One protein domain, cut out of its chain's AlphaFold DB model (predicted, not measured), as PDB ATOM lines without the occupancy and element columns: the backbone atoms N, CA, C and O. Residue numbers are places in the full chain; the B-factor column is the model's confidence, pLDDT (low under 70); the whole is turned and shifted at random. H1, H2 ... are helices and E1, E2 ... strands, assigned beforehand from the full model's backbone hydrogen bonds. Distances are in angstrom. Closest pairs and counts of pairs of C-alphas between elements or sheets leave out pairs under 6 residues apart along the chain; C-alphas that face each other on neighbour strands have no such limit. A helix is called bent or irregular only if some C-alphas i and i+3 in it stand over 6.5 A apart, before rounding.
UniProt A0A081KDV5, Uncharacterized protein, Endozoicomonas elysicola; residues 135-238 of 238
ATOM      1  N   THR A 135     147.637 155.452 194.910       70.25
ATOM      2  CA  THR A 135     148.805 155.739 194.076       70.25
ATOM      3  C   THR A 135     148.347 155.870 192.630       70.25
ATOM      4  O   THR A 135     147.342 155.276 192.241       70.25
ATOM      5  N   ASP A 136     149.076 156.649 191.825       74.75
ATOM      6  CA  ASP A 136     148.723 156.875 190.414       74.75
ATOM      7  C   ASP A 136     148.743 155.575 189.582       74.75
ATOM      8  O   ASP A 136     148.072 155.479 188.554       74.75
ATOM      9  N   GLU A 137     149.502 154.566 190.022       84.06
ATOM     10  CA  GLU A 137     149.598 153.258 189.378       84.06
ATOM     11  C   GLU A 137     148.974 152.172 190.258       84.06
ATOM     12  O   GLU A 137     149.332 152.013 191.423       84.06
ATOM     13  N   ALA A 138     148.072 151.374 189.681       86.50
ATOM     14  CA  ALA A 138     147.485 150.235 190.374       86.50
ATOM     15  C   ALA A 138     148.551 149.158 190.631       86.50
ATOM     16  O   ALA A 138     149.116 148.586 189.696       86.50
ATOM     17  N   ILE A 139     148.797 148.844 191.901       91.69
ATOM     18  CA  ILE A 139     149.775 147.833 192.320       91.69
ATOM     19  C   ILE A 139     149.084 146.563 192.808       91.69
ATOM     20  O   ILE A 139     147.933 146.582 193.235       91.69
ATOM     21  N   ILE A 140     149.802 145.444 192.770       93.94
ATOM     22  CA  ILE A 140     149.285 144.147 193.219       93.94
ATOM     23  C   ILE A 140     149.273 144.112 194.755       93.94
ATOM     24  O   ILE A 140     150.320 144.225 195.390       93.94
ATOM     25  N   VAL A 141     148.091 143.923 195.346       94.06
ATOM     26  CA  VAL A 141     147.871 143.842 196.803       94.06
ATOM     27  C   VAL A 141     147.905 142.395 197.287       94.06
ATOM     28  O   VAL A 141     148.487 142.090 198.331       94.06
ATOM     29  N   GLN A 142     147.269 141.491 196.541       96.12
ATOM     30  CA  GLN A 142     147.240 140.059 196.830       96.12
ATOM     31  C   GLN A 142     147.246 139.250 195.539       96.12
ATOM     32  O   GLN A 142     146.676 139.664 194.533       96.12
ATOM     33  N   GLU A 143     147.828 138.058 195.603       97.75
ATOM     34  CA  GLU A 143     147.695 137.035 194.574       97.75
ATOM     35  C   GLU A 143     147.288 135.716 195.240       97.75
ATOM     36  O   GLU A 143     147.918 135.292 196.212       97.75
ATOM     37  N   ILE A 144     146.220 135.088 194.745       97.69
ATOM     38  CA  ILE A 144     145.743 133.775 195.204       97.69
ATOM     39  C   ILE A 144     145.762 132.779 194.038       97.69
ATOM     40  O   ILE A 144     145.540 133.187 192.900       97.69
ATOM     41  N   PRO A 145     146.027 131.483 194.267       97.31
ATOM     42  CA  PRO A 145     145.924 130.487 193.203       97.31
ATOM     43  C   PRO A 145     144.466 130.319 192.747       97.31
ATOM     44  O   PRO A 145     143.539 130.523 193.531       97.31
ATOM     45  N   ASP A 146     144.260 129.894 191.501       96.25
ATOM     46  CA  ASP A 146     142.947 129.405 191.074       96.25
ATOM     47  C   ASP A 146     142.670 128.025 191.696       96.25
ATOM     48  O   ASP A 146     143.443 127.080 191.529       96.25
ATOM     49  N   THR A 147     141.569 127.907 192.439       93.44
ATOM     50  CA  THR A 147     141.191 126.670 193.152       93.44
ATOM     51  C   THR A 147     139.985 125.966 192.526       93.44
ATOM     52  O   THR A 147     139.608 124.866 192.945       93.44
ATOM     53  N   ILE A 148     139.372 126.573 191.507       92.62
ATOM     54  CA  ILE A 148     138.093 126.131 190.933       92.62
ATOM     55  C   ILE A 148     138.219 125.608 189.493       92.62
ATOM     56  O   ILE A 148     137.246 125.081 188.944       92.62
ATOM     57  N   GLY A 149     139.422 125.661 188.914       91.75
ATOM     58  CA  GLY A 149     139.744 125.174 187.575       91.75
ATOM     59  C   GLY A 149     139.237 126.106 186.475       91.75
ATOM     60  O   GLY A 149     138.643 125.640 185.493       91.75
ATOM     61  N   THR A 150     139.403 127.412 186.653       93.69
ATOM     62  CA  THR A 150     138.911 128.426 185.714       93.69
ATOM     63  C   THR A 150     139.720 128.418 184.421       93.69
ATOM     64  O   THR A 150     140.943 128.282 184.419       93.69
ATOM     65  N   HIS A 151     139.029 128.575 183.296       92.81
ATOM     66  CA  HIS A 151     139.638 128.783 181.988       92.81
ATOM     67  C   HIS A 151     139.161 130.106 181.397       92.81
ATOM     68  O   HIS A 151     137.969 130.408 181.442       92.81
ATOM     69  N   ALA A 152     140.081 130.863 180.815       92.50
ATOM     70  CA  ALA A 152     139.784 132.008 179.970       92.50
ATOM     71  C   ALA A 152     139.642 131.548 178.512       92.50
ATOM     72  O   ALA A 152     140.419 130.714 178.038       92.50
ATOM     73  N   ILE A 153     138.659 132.096 177.802       89.69
ATOM     74  CA  ILE A 153     138.514 131.932 176.358       89.69
ATOM     75  C   ILE A 153     139.144 133.119 175.646       89.69
ATOM     76  O   ILE A 153     138.742 134.263 175.871       89.69
ATOM     77  N   LEU A 154     140.081 132.799 174.754       88.00
ATOM     78  CA  LEU A 154     140.659 133.714 173.783       88.00
ATOM     79  C   LEU A 154     140.179 133.330 172.372       88.00
ATOM     80  O   LEU A 154     140.218 132.151 172.002       88.00
ATOM     81  N   THR A 155     139.716 134.302 171.587       85.50
ATOM     82  CA  THR A 155     139.362 134.109 170.172       85.50
ATOM     83  C   THR A 155     139.644 135.358 169.336       85.50
ATOM     84  O   THR A 155     139.156 136.441 169.638       85.50
ATOM     85  N   GLU A 156     140.406 135.182 168.256       85.69
ATOM     86  CA  GLU A 156     140.770 136.246 167.305       85.69
ATOM     87  C   GLU A 156     139.728 136.416 166.177       85.69
ATOM     88  O   GLU A 156     139.758 137.379 165.409       85.69
ATOM     89  N   ASP A 157     138.810 135.456 166.009       81.88
ATOM     90  CA  ASP A 157     138.028 135.282 164.778       81.88
ATOM     91  C   ASP A 157     136.517 135.126 165.006       81.88
ATOM     92  O   ASP A 157     135.828 134.459 164.223       81.88
ATOM     93  N   GLN A 158     135.996 135.801 166.036       75.69
ATOM     94  CA  GLN A 158     134.581 135.753 166.435       75.69
ATOM     95  C   GLN A 158     134.130 134.313 166.713       75.69
ATOM     96  O   GLN A 158     133.123 133.848 166.178       75.69
ATOM     97  N   PHE A 159     134.902 133.604 167.537       75.69
ATOM     98  CA  PHE A 159     134.615 132.251 168.013       75.69
ATOM     99  C   PHE A 159     134.654 131.138 166.956       75.69
ATOM    100  O   PHE A 159     134.199 130.024 167.227       75.69
ATOM    101  N   LYS A 160     135.234 131.372 165.773       75.12
ATOM    102  CA  LYS A 160     135.490 130.276 164.815       75.12
ATOM    103  C   LYS A 160     136.634 129.379 165.297       75.12
ATOM    104  O   LYS A 160     136.597 128.169 165.076       75.12
ATOM    105  N   THR A 161     137.600 129.966 165.990       79.44
ATOM    106  CA  THR A 161     138.709 129.318 166.675       79.44
ATOM    107  C   THR A 161     138.683 129.751 168.132       79.44
ATOM    108  O   THR A 161     138.678 130.940 168.447       79.44
ATOM    109  N   ILE A 162     138.657 128.772 169.031       81.00
ATOM    110  CA  ILE A 162     138.577 128.993 170.474       81.00
ATOM    111  C   ILE A 162     139.847 128.442 171.103       81.00
ATOM    112  O   ILE A 162     140.158 127.257 170.956       81.00
ATOM    113  N   VAL A 163     140.551 129.291 171.845       85.38
ATOM    114  CA  VAL A 163     141.671 128.890 172.692       85.38
ATOM    115  C   VAL A 163     141.215 128.962 174.144       85.38
ATOM    116  O   VAL A 163     140.773 130.000 174.623       85.38
ATOM    117  N   LEU A 164     141.307 127.831 174.840       87.19
ATOM    118  CA  LEU A 164     141.021 127.724 176.268       87.19
ATOM    119  C   LEU A 164     142.340 127.740 177.032       87.19
ATOM    120  O   LEU A 164     143.119 126.789 176.930       87.19
ATOM    121  N   VAL A 165     142.566 128.799 177.805       91.81
ATOM    122  CA  VAL A 165     143.780 128.991 178.603       91.81
ATOM    123  C   VAL A 165     143.444 128.837 180.078       91.81
ATOM    124  O   VAL A 165     142.481 129.422 180.569       91.81
ATOM    125  N   HIS A 166     144.216 128.023 180.790       93.38
ATOM    126  CA  HIS A 166     144.031 127.816 182.222       93.38
ATOM    127  C   HIS A 166     144.433 129.070 183.008       93.38
ATOM    128  O   HIS A 166     145.511 129.620 182.778       93.38
ATOM    129  N   VAL A 167     143.593 129.491 183.954       96.50
ATOM    130  CA  VAL A 167     143.916 130.575 184.890       96.50
ATOM    131  C   VAL A 167     144.788 130.014 186.009       96.50
ATOM    132  O   VAL A 167     144.372 129.122 186.740       96.50
ATOM    133  N   THR A 168     146.010 130.516 186.148       97.12
ATOM    134  CA  THR A 168     146.969 130.081 187.176       97.12
ATOM    135  C   THR A 168     146.658 130.700 188.538       97.12
ATOM    136  O   THR A 168     146.741 130.030 189.571       97.12
ATOM    137  N   SER A 169     146.314 131.985 188.557       98.00
ATOM    138  CA  SER A 169     146.109 132.757 189.782       98.00
ATOM    139  C   SER A 169     145.196 133.955 189.547       98.00
ATOM    140  O   SER A 169     144.831 134.269 188.416       98.00
ATOM    141  N   TRP A 170     144.829 134.631 190.629       98.12
ATOM    142  CA  TRP A 170     144.007 135.831 190.636       98.12
ATOM    143  C   TRP A 170     144.717 136.927 191.413       98.12
ATOM    144  O   TRP A 170     145.101 136.714 192.565       98.12
ATOM    145  N   ARG A 171     144.880 138.096 190.792       97.69
ATOM    146  CA  ARG A 171     145.517 139.264 191.407       97.69
ATOM    147  C   ARG A 171     144.479 140.302 191.785       97.69
ATOM    148  O   ARG A 171     143.751 140.775 190.917       97.69
ATOM    149  N   LEU A 172     144.456 140.670 193.061       96.56
ATOM    150  CA  LEU A 172     143.786 141.870 193.542       96.56
ATOM    151  C   LEU A 172     144.733 143.058 193.382       96.56
ATOM    152  O   LEU A 172     145.838 143.043 193.934       96.56
ATOM    153  N   TYR A 173     144.286 144.077 192.662       94.44
ATOM    154  CA  TYR A 173     144.978 145.352 192.522       94.44
ATOM    155  C   TYR A 173     144.487 146.366 193.555       94.44
ATOM    156  O   TYR A 173     143.396 146.235 194.107       94.44
ATOM    157  N   SER A 174     145.301 147.389 193.814       92.00
ATOM    158  CA  SER A 174     145.003 148.440 194.791       92.00
ATOM    159  C   SER A 174     143.765 149.250 194.440       92.00
ATOM    160  O   SER A 174     143.162 149.804 195.343       92.00
ATOM    161  N   ASP A 175     143.340 149.262 193.178       90.25
ATOM    162  CA  ASP A 175     142.091 149.872 192.701       90.25
ATOM    163  C   ASP A 175     140.857 148.955 192.848       90.25
ATOM    164  O   ASP A 175     139.762 149.297 192.408       90.25
ATOM    165  N   GLY A 176     141.018 147.784 193.469       91.88
ATOM    166  CA  GLY A 176     139.953 146.815 193.718       91.88
ATOM    167  C   GLY A 176     139.657 145.862 192.563       91.88
ATOM    168  O   GLY A 176     138.806 144.982 192.714       91.88
ATOM    169  N   ARG A 177     140.351 145.968 191.421       93.19
ATOM    170  CA  ARG A 177     140.184 145.003 190.325       93.19
ATOM    171  C   ARG A 177     140.761 143.642 190.704       93.19
ATOM    172  O   ARG A 177     141.880 143.546 191.203       93.19
ATOM    173  N   VAL A 178     140.020 142.579 190.389       96.38
ATOM    174  CA  VAL A 178     140.483 141.189 190.497       96.38
ATOM    175  C   VAL A 178     140.694 140.622 189.096       96.38
ATOM    176  O   VAL A 178     139.740 140.420 188.344       96.38
ATOM    177  N   MET A 179     141.951 140.373 188.738       96.94
ATOM    178  CA  MET A 179     142.351 139.972 187.387       96.94
ATOM    179  C   MET A 179     142.804 138.512 187.350       96.94
ATOM    180  O   MET A 179     143.492 138.053 188.262       96.94
ATOM    181  N   ALA A 180     142.430 137.796 186.291       97.56
ATOM    182  CA  ALA A 180     142.796 136.403 186.071       97.56
ATOM    183  C   ALA A 180     144.169 136.331 185.411       97.56
ATOM    184  O   ALA A 180     144.372 136.908 184.348       97.56
ATOM    185  N   MET A 181     145.097 135.595 186.001       97.69
ATOM    186  CA  MET A 181     146.454 135.465 185.494       97.69
ATOM    187  C   MET A 181     146.595 134.194 184.669       97.69
ATOM    188  O   MET A 181     146.355 133.092 185.164       97.69
ATOM    189  N   VAL A 182     147.018 134.345 183.420       96.69
ATOM    190  CA  VAL A 182     147.262 133.249 182.475       96.69
ATOM    191  C   VAL A 182     148.720 133.266 182.022       96.69
ATOM    192  O   VAL A 182     149.361 134.317 182.007       96.69
ATOM    193  N   ALA A 183     149.265 132.096 181.688       95.44
ATOM    194  CA  ALA A 183     150.652 131.973 181.253       95.44
ATOM    195  C   ALA A 183     150.813 132.353 179.775       95.44
ATOM    196  O   ALA A 183     150.069 131.884 178.915       95.44
ATOM    197  N   ASP A 184     151.821 133.171 179.473       93.44
ATOM    198  CA  ASP A 184     152.336 133.350 178.117       93.44
ATOM    199  C   ASP A 184     153.328 132.221 177.819       93.44
ATOM    200  O   ASP A 184     154.480 132.267 178.257       93.44
ATOM    201  N   ASP A 185     152.891 131.219 177.052       90.44
ATOM    202  CA  ASP A 185     153.686 130.035 176.691       90.44
ATOM    203  C   ASP A 185     155.056 130.380 176.082       90.44
ATOM    204  O   ASP A 185     155.998 129.591 176.180       90.44
ATOM    205  N   LYS A 186     155.208 131.561 175.464       92.81
ATOM    206  CA  LYS A 186     156.489 132.000 174.884       92.81
ATOM    207  C   LYS A 186     157.482 132.493 175.937       92.81
ATOM    208  O   LYS A 186     158.672 132.569 175.639       92.81
ATOM    209  N   LYS A 187     157.003 132.852 177.129       94.38
ATOM    210  CA  LYS A 187     157.794 133.356 178.263       94.38
ATOM    211  C   LYS A 187     157.966 132.325 179.377       94.38
ATOM    212  O   LYS A 187     158.635 132.614 180.363       94.38
ATOM    213  N   VAL A 188     157.365 131.140 179.256       93.56
ATOM    214  CA  VAL A 188     157.520 130.071 180.249       93.56
ATOM    215  C   VAL A 188     158.946 129.522 180.194       93.56
ATOM    216  O   VAL A 188     159.337 128.853 179.239       93.56
ATOM    217  N   GLU A 189     159.715 129.776 181.249       91.88
ATOM    218  CA  GLU A 189     161.059 129.209 181.415       91.88
ATOM    219  C   GLU A 189     161.052 127.914 182.240       91.88
ATOM    220  O   GLU A 189     161.855 127.014 181.989       91.88
ATOM    221  N   ASN A 190     160.141 127.805 183.214       89.12
ATOM    222  CA  ASN A 190     160.081 126.704 184.174       89.12
ATOM    223  C   ASN A 190     158.661 126.139 184.288       89.12
ATOM    224  O   ASN A 190     157.675 126.857 184.153       89.12
ATOM    225  N   THR A 191     158.563 124.840 184.572       90.44
ATOM    226  CA  THR A 191     157.287 124.152 184.813       90.44
ATOM    227  C   THR A 191     157.342 123.365 186.128       90.44
ATOM    228  O   THR A 191     158.341 122.670 186.346       90.44
ATOM    229  N   PRO A 192     156.286 123.383 186.966       92.19
ATOM    230  CA  PRO A 192     154.995 124.041 186.736       92.19
ATOM    231  C   PRO A 192     155.076 125.569 186.859       92.19
ATOM    232  O   PRO A 192     155.900 126.068 187.616       92.19
ATOM    233  N   VAL A 193     154.210 126.274 186.125       95.06
ATOM    234  CA  VAL A 193     154.002 127.720 186.298       95.06
ATOM    235  C   VAL A 193     153.255 127.949 187.609       95.06
ATOM    236  O   VAL A 193     152.266 127.260 187.881       95.06
ATOM    237  N   LEU A 194     153.724 128.891 188.420       95.19
ATOM    238  CA  LEU A 194     153.188 129.199 189.744       95.19
ATOM    239  C   LEU A 194     152.702 130.654 189.839       95.19
ATOM    240  O   LEU A 194     153.131 131.502 189.053       95.19
ATOM    241  N   PRO A 195     151.818 130.968 190.810       96.25
ATOM    242  CA  PRO A 195     151.483 132.351 191.126       96.25
ATOM    243  C   PRO A 195     152.750 133.185 191.368       96.25
ATOM    244  O   PRO A 195     153.655 132.751 192.083       96.25
ATOM    245  N   GLY A 196     152.798 134.378 190.782       94.31
ATOM    246  CA  GLY A 196     153.948 135.283 190.843       94.31
ATOM    247  C   GLY A 196     154.991 135.121 189.729       94.31
ATOM    248  O   GLY A 196     155.850 135.993 189.615       94.31
ATOM    249  N   ASP A 197     154.917 134.086 188.887       95.88
ATOM    250  CA  ASP A 197     155.860 133.924 187.772       95.88
ATOM    251  C   ASP A 197     155.754 135.075 186.749       95.88
ATOM    252  O   ASP A 197     154.664 135.543 186.412       95.88
ATOM    253  N   GLU A 198     156.893 135.506 186.194       95.19
ATOM    254  CA  GLU A 198     156.974 136.636 185.244       95.19
ATOM    255  C   GLU A 198     156.278 136.369 183.901       95.19
ATOM    256  O   GLU A 198     155.941 137.296 183.165       95.19
ATOM    257  N   CYS A 199     156.043 135.096 183.571       95.44
ATOM    258  CA  CYS A 199     155.309 134.707 182.369       95.44
ATOM    259  C   CYS A 199     153.796 134.964 182.471       95.44
ATOM    260  O   CYS A 199     153.092 134.810 181.472       95.44
ATOM    261  N   LEU A 200     153.289 135.345 183.649       96.38
ATOM    262  CA  LEU A 200     151.870 135.594 183.872       96.38
ATOM    263  C   LEU A 200     151.448 136.993 183.411       96.38
ATOM    264  O   LEU A 200     152.044 138.000 183.795       96.38
ATOM    265  N   PHE A 201     150.344 137.055 182.672       95.62
ATOM    266  CA  PHE A 201     149.670 138.299 182.298       95.62
ATOM    267  C   PHE A 201     148.167 138.206 182.572       95.62
ATOM    268  O   PHE A 201     147.616 137.111 182.703       95.62
ATOM    269  N   ALA A 202     147.510 139.356 182.719       95.88
ATOM    270  CA  ALA A 202     146.082 139.393 182.988       95.88
ATOM    271  C   ALA A 202     145.295 139.037 181.720       95.88
ATOM    272  O   ALA A 202     145.432 139.699 180.694       95.88
ATOM    273  N   ALA A 203     144.450 138.009 181.793       95.12
ATOM    274  CA  ALA A 203     143.637 137.566 180.666       95.12
ATOM    275  C   ALA A 203     142.737 138.694 180.152       95.12
ATOM    276  O   ALA A 203     142.622 138.873 178.949       95.12
ATOM    277  N   GLN A 204     142.154 139.488 181.054       94.06
ATOM    278  CA  GLN A 204     141.253 140.582 180.682       94.06
ATOM    279  C   GLN A 204     141.935 141.736 179.931       94.06
ATOM    280  O   GLN A 204     141.234 142.527 179.309       94.06
ATOM    281  N   ASP A 205     143.269 141.826 179.961       92.94
ATOM    282  CA  ASP A 205     144.024 142.815 179.181       92.94
ATOM    283  C   ASP A 205     144.346 142.310 177.759       92.94
ATOM    284  O   ASP A 205     144.874 143.056 176.934       92.94
ATOM    285  N   HIS A 206     144.047 141.041 177.455       91.50
ATOM    286  CA  HIS A 206     144.239 140.460 176.131       91.50
ATOM    287  C   HIS A 206     143.094 140.857 175.196       91.50
ATOM    288  O   HIS A 206     141.927 140.683 175.536       91.50
ATOM    289  N   GLU A 207     143.414 141.328 173.987       89.38
ATOM    290  CA  GLU A 207     142.409 141.802 173.020       89.38
ATOM    291  C   GLU A 207     141.395 140.719 172.622       89.38
ATOM    292  O   GLU A 207     140.214 140.999 172.444       89.38
ATOM    293  N   ASP A 208     141.852 139.470 172.573       90.75
ATOM    294  CA  ASP A 208     141.012 138.324 172.229       90.75
ATOM    295  C   ASP A 208     140.246 137.720 173.412       90.75
ATOM    296  O   ASP A 208     139.570 136.703 173.239       90.75
ATOM    297  N   PHE A 209     140.350 138.274 174.624       91.50
ATOM    298  CA  PHE A 209     139.632 137.735 175.779       91.50
ATOM    299  C   PHE A 209     138.135 138.018 175.709       91.50
ATOM    300  O   PHE A 209     137.705 139.147 175.493       91.50
ATOM    301  N   HIS A 210     137.337 136.973 175.949       88.69
ATOM    302  CA  HIS A 210     135.881 137.081 175.927       88.69
ATOM    303  C   HIS A 210     135.224 136.613 177.225       88.69
ATOM    304  O   HIS A 210     134.459 137.369 177.806       88.69
ATOM    305  N   TYR A 211     135.488 135.386 177.692       89.00
ATOM    306  CA  TYR A 211     134.729 134.792 178.800       89.00
ATOM    307  C   TYR A 211     135.564 133.862 179.683       89.00
ATOM    308  O   TYR A 211     136.512 133.223 179.225       89.00
ATOM    309  N   PHE A 212     135.141 133.722 180.935       90.00
ATOM    310  CA  PHE A 212     135.562 132.690 181.869       90.00
ATOM    311  C   PHE A 212     134.616 131.492 181.824       90.00
ATOM    312  O   PHE A 212     133.395 131.635 181.766       90.00
ATOM    313  N   PHE A 213     135.187 130.295 181.928       84.44
ATOM    314  CA  PHE A 213     134.450 129.048 182.072       84.44
ATOM    315  C   PHE A 213     135.037 128.190 183.185       84.44
ATOM    316  O   PHE A 213     136.247 127.991 183.280       84.44
ATOM    317  N   HIS A 214     134.157 127.592 183.986       78.56
ATOM    318  CA  HIS A 214     134.557 126.540 184.913       78.56
ATOM    319  C   HIS A 214     134.996 125.278 184.166       78.56
ATOM    320  O   HIS A 214     134.431 124.922 183.127       78.56
ATOM    321  N   TYR A 215     135.943 124.553 184.768       73.44
ATOM    322  CA  TYR A 215     136.545 123.313 184.266       73.44
ATOM    323  C   TYR A 215     135.563 122.355 183.576       73.44
ATOM    324  O   TYR A 215     135.862 121.807 182.515       73.44
ATOM    325  N   VAL A 216     134.383 122.126 184.159       70.12
ATOM    326  CA  VAL A 216     133.401 121.176 183.608       70.12
ATOM    327  C   VAL A 216     132.893 121.632 182.241       70.12
ATOM    328  O   VAL A 216     132.842 120.831 181.309       70.12
ATOM    329  N   ILE A 217     132.543 122.911 182.106       70.56
ATOM    330  CA  ILE A 217     132.021 123.465 180.853       70.56
ATOM    331  C   ILE A 217     133.155 123.599 179.836       70.56
ATOM    332  O   ILE A 217     132.999 123.165 178.697       70.56
ATOM    333  N   ALA A 218     134.325 124.080 180.268       64.31
ATOM    334  CA  ALA A 218     135.529 124.154 179.442       64.31
ATOM    335  C   ALA A 218     135.875 122.798 178.800       64.31
ATOM    336  O   ALA A 218     136.132 122.714 177.598       64.31
ATOM    337  N   ASN A 219     135.805 121.708 179.571       67.12
ATOM    338  CA  ASN A 219     136.037 120.370 179.033       67.12
ATOM    339  C   ASN A 219     134.947 119.921 178.067       67.12
ATOM    340  O   ASN A 219     135.282 119.330 177.045       67.12
ATOM    341  N   LYS A 220     133.669 120.188 178.348       73.69
ATOM    342  CA  LYS A 220     132.591 119.852 177.406       73.69
ATOM    343  C   LYS A 220     132.785 120.553 176.058       73.69
ATOM    344  O   LYS A 220     132.731 119.888 175.027       73.69
ATOM    345  N   ILE A 221     133.118 121.846 176.072       68.69
ATOM    346  CA  ILE A 221     133.434 122.621 174.860       68.69
ATOM    347  C   ILE A 221     134.632 122.001 174.130       68.69
ATOM    348  O   ILE A 221     134.548 121.706 172.939       68.69
ATOM    349  N   LYS A 222     135.721 121.706 174.851       67.81
ATOM    350  CA  LYS A 222     136.931 121.094 174.278       67.81
ATOM    351  C   LYS A 222     136.680 119.723 173.636       67.81
ATOM    352  O   LYS A 222     137.352 119.372 172.670       67.81
ATOM    353  N   HIS A 223     135.730 118.949 174.158       75.69
ATOM    354  CA  HIS A 223     135.355 117.639 173.613       75.69
ATOM    355  C   HIS A 223     134.280 117.716 172.514       75.69
ATOM    356  O   HIS A 223     133.862 116.674 172.011       75.69
ATOM    357  N   GLY A 224     133.847 118.918 172.123       69.81
ATOM    358  CA  GLY A 224     132.843 119.111 171.080       69.81
ATOM    359  C   GLY A 224     131.440 118.662 171.490       69.81
ATOM    360  O   GLY A 224     130.677 118.194 170.646       69.81
ATOM    361  N   ASP A 225     131.112 118.755 172.781       78.19
ATOM    362  CA  ASP A 225     129.786 118.409 173.287       78.19
ATOM    363  C   ASP A 225     128.705 119.293 172.622       78.19
ATOM    364  O   ASP A 225     128.781 120.521 172.726       78.19
ATOM    365  N   PRO A 226     127.702 118.707 171.936       74.56
ATOM    366  CA  PRO A 226     126.727 119.480 171.167       74.56
ATOM    367  C   PRO A 226     125.881 120.437 172.011       74.56
ATOM    368  O   PRO A 226     125.499 121.498 171.526       74.56
ATOM    369  N   GLU A 227     125.584 120.074 173.261       70.50
ATOM    370  CA  GLU A 227     124.774 120.890 174.168       70.50
ATOM    371  C   GLU A 227     125.582 122.083 174.689       70.50
ATOM    372  O   GLU A 227     125.104 123.217 174.657       70.50
ATOM    373  N   ALA A 228     126.837 121.854 175.086       70.50
ATOM    374  CA  ALA A 228     127.742 122.924 175.495       70.50
ATOM    375  C   ALA A 228     128.061 123.884 174.342       70.50
ATOM    376  O   ALA A 228     128.078 125.091 174.557       70.50
ATOM    377  N   LEU A 229     128.268 123.368 173.125       68.81
ATOM    378  CA  LEU A 229     128.477 124.200 171.939       68.81
ATOM    379  C   LEU A 229     127.226 125.009 171.579       68.81
ATOM    380  O   LEU A 229     127.352 126.180 171.251       68.81
ATOM    381  N   ALA A 230     126.025 124.434 171.681       66.38
ATOM    382  CA  ALA A 230     124.785 125.170 171.423       66.38
ATOM    383  C   ALA A 230     124.546 126.288 172.452       66.38
ATOM    384  O   ALA A 230     124.211 127.410 172.077       66.38
ATOM    385  N   ALA A 231     124.761 126.005 173.742       68.00
ATOM    386  CA  ALA A 231     124.682 127.014 174.798       68.00
ATOM    387  C   ALA A 231     125.733 128.118 174.606       68.00
ATOM    388  O   ALA A 231     125.441 129.297 174.789       68.00
ATOM    389  N   PHE A 232     126.938 127.736 174.184       68.69
ATOM    390  CA  PHE A 232     128.002 128.668 173.847       68.69
ATOM    391  C   PHE A 232     127.629 129.572 172.667       68.69
ATOM    392  O   PHE A 232     127.776 130.783 172.772       68.69
ATOM    393  N   THR A 233     127.082 129.022 171.581       64.75
ATOM    394  CA  THR A 233     126.615 129.819 170.437       64.75
ATOM    395  C   THR A 233     125.556 130.836 170.858       64.75
ATOM    396  O   THR A 233     125.646 131.997 170.471       64.75
ATOM    397  N   HIS A 234     124.604 130.449 171.713       65.75
ATOM    398  CA  HIS A 234     123.613 131.388 172.249       65.75
ATOM    399  C   HIS A 234     124.230 132.525 173.073       65.75
ATOM    400  O   HIS A 234     123.728 133.642 173.029       65.75
ATOM    401  N   LEU A 235     125.316 132.249 173.795       67.19
ATOM    402  CA  LEU A 235     126.048 133.231 174.598       67.19
ATOM    403  C   LEU A 235     126.936 134.162 173.750       67.19
ATOM    404  O   LEU A 235     127.313 135.239 174.198       67.19
ATOM    405  N   VAL A 236     127.279 133.749 172.528       64.31
ATOM    406  CA  VAL A 236     128.054 134.537 171.558       64.31
ATOM    407  C   VAL A 236     127.158 135.394 170.654       64.31
ATOM    408  O   VAL A 236     127.580 136.457 170.205       64.31
ATOM    409  N   GLU A 237     125.942 134.933 170.355       58.97
ATOM    410  CA  GLU A 237     124.982 135.629 169.483       58.97
ATOM    411  C   GLU A 237     124.084 136.650 170.213       58.97
ATOM    412  O   GLU A 237     123.395 137.424 169.542       58.97
ATOM    413  N   GLY A 238     124.057 136.629 171.552       48.38
ATOM    414  CA  GLY A 238     123.297 137.557 172.404       48.38
ATOM    415  C   GLY A 238     124.069 138.821 172.751       48.38
ATOM    416  O   GLY A 238     123.434 139.902 172.728       48.38
TER     417      GLY A 238
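What this domain is: This is residues 135 to 238 of the 238 residues of an uncharacterized protein of Endozoicomonas elysicola (UniProt A0A081KDV5). A strongly twisted antiparallel sheet is built round one long bent strand, E3, whose first part pairs with E2 and whose later part pairs with E1 and E4. E6 adds to E2 and E5 to E4 at the sheet's edges; H1 covers E2, and H2 lies beyond H1 at one end of the domain. The printed part has 104 residues with six named strands and then two named helices, in the order E1 E2 E3 E4 E5 E6 H1 H2. The sheet is branched, with no single order of strands, and the class is mixed, helices and strands. The whole is compact, with a radius of gyration of the C-alphas of 14.8 A and spans of 45 by 31 by 24 A.

How they stand to each other: E1, residues 140 to 145, is an edge strand antiparallel to E3, residues 163 to 173; N 144 and O 170 are within hydrogen-bond range at 2.9 A. E2, residues 150 to 154, forms a hairpin with E3, with N 152 and O 165 at 2.8 A. E3 bends by 67 degrees at residue 168, and its pairing is staggered: with E2 over residues 163 to 166, with E4, residues 178 to 183, over 167 to 172, and with E1 over 169 to 173. E1 and E2 lie on one side of E3 and E4 on the other side, with N 171 and O 179 at 2.9 A. E4 forms a hairpin with the edge strand E5, residues 200 to 202, where N 182 and O 201 are 2.9 A apart. E2 E3 E4 E5 make a meander, each strand the antiparallel neighbour of the one before. The edge strand E6, residues 209 to 214, is antiparallel to E2, with N 151 and O 213 at 2.8 A. H1, residues 215 to 222, is on the sheet at a height of 9.1 A, over E2 and along the strands at 12 degrees to E2 on the local plane; the closest C-alphas of E2 and H1, those of Thr 150 and Tyr 215, are 5.8 A apart. H2, residues 226 to 237, is not on the sheet. It touches H1 with residues 228 to 229 alone, about perpendicular at 88 degrees, the closest C-alphas being those of Ile 221 and Ala 228, 5.7 A apart. In H1 and H2 every O i to N i+4 pair is within hydrogen-bond range.

Where its parts are: E1 begins at C-alpha 140, (149.285, 144.147, 193.219), and measures 14.1 A. E3 measures 26.0 A and ends at C-alpha 173, (144.978, 145.352, 192.522). E4 measures 16.5 A, E6 15.3 A and H2 16.3 A; H2 ends at C-alpha 237, (124.982, 135.629, 169.483).

The domain as a whole: The two C-alphas farthest apart, those of Thr 135 and Pro 226, are 48.2 A apart. The printed part has no cut. The link from E4 to E5, residues 184 to 199, is long. The mean pLDDT of the printed part is 85.9; 15 residues are under 70, among them 229 to 238.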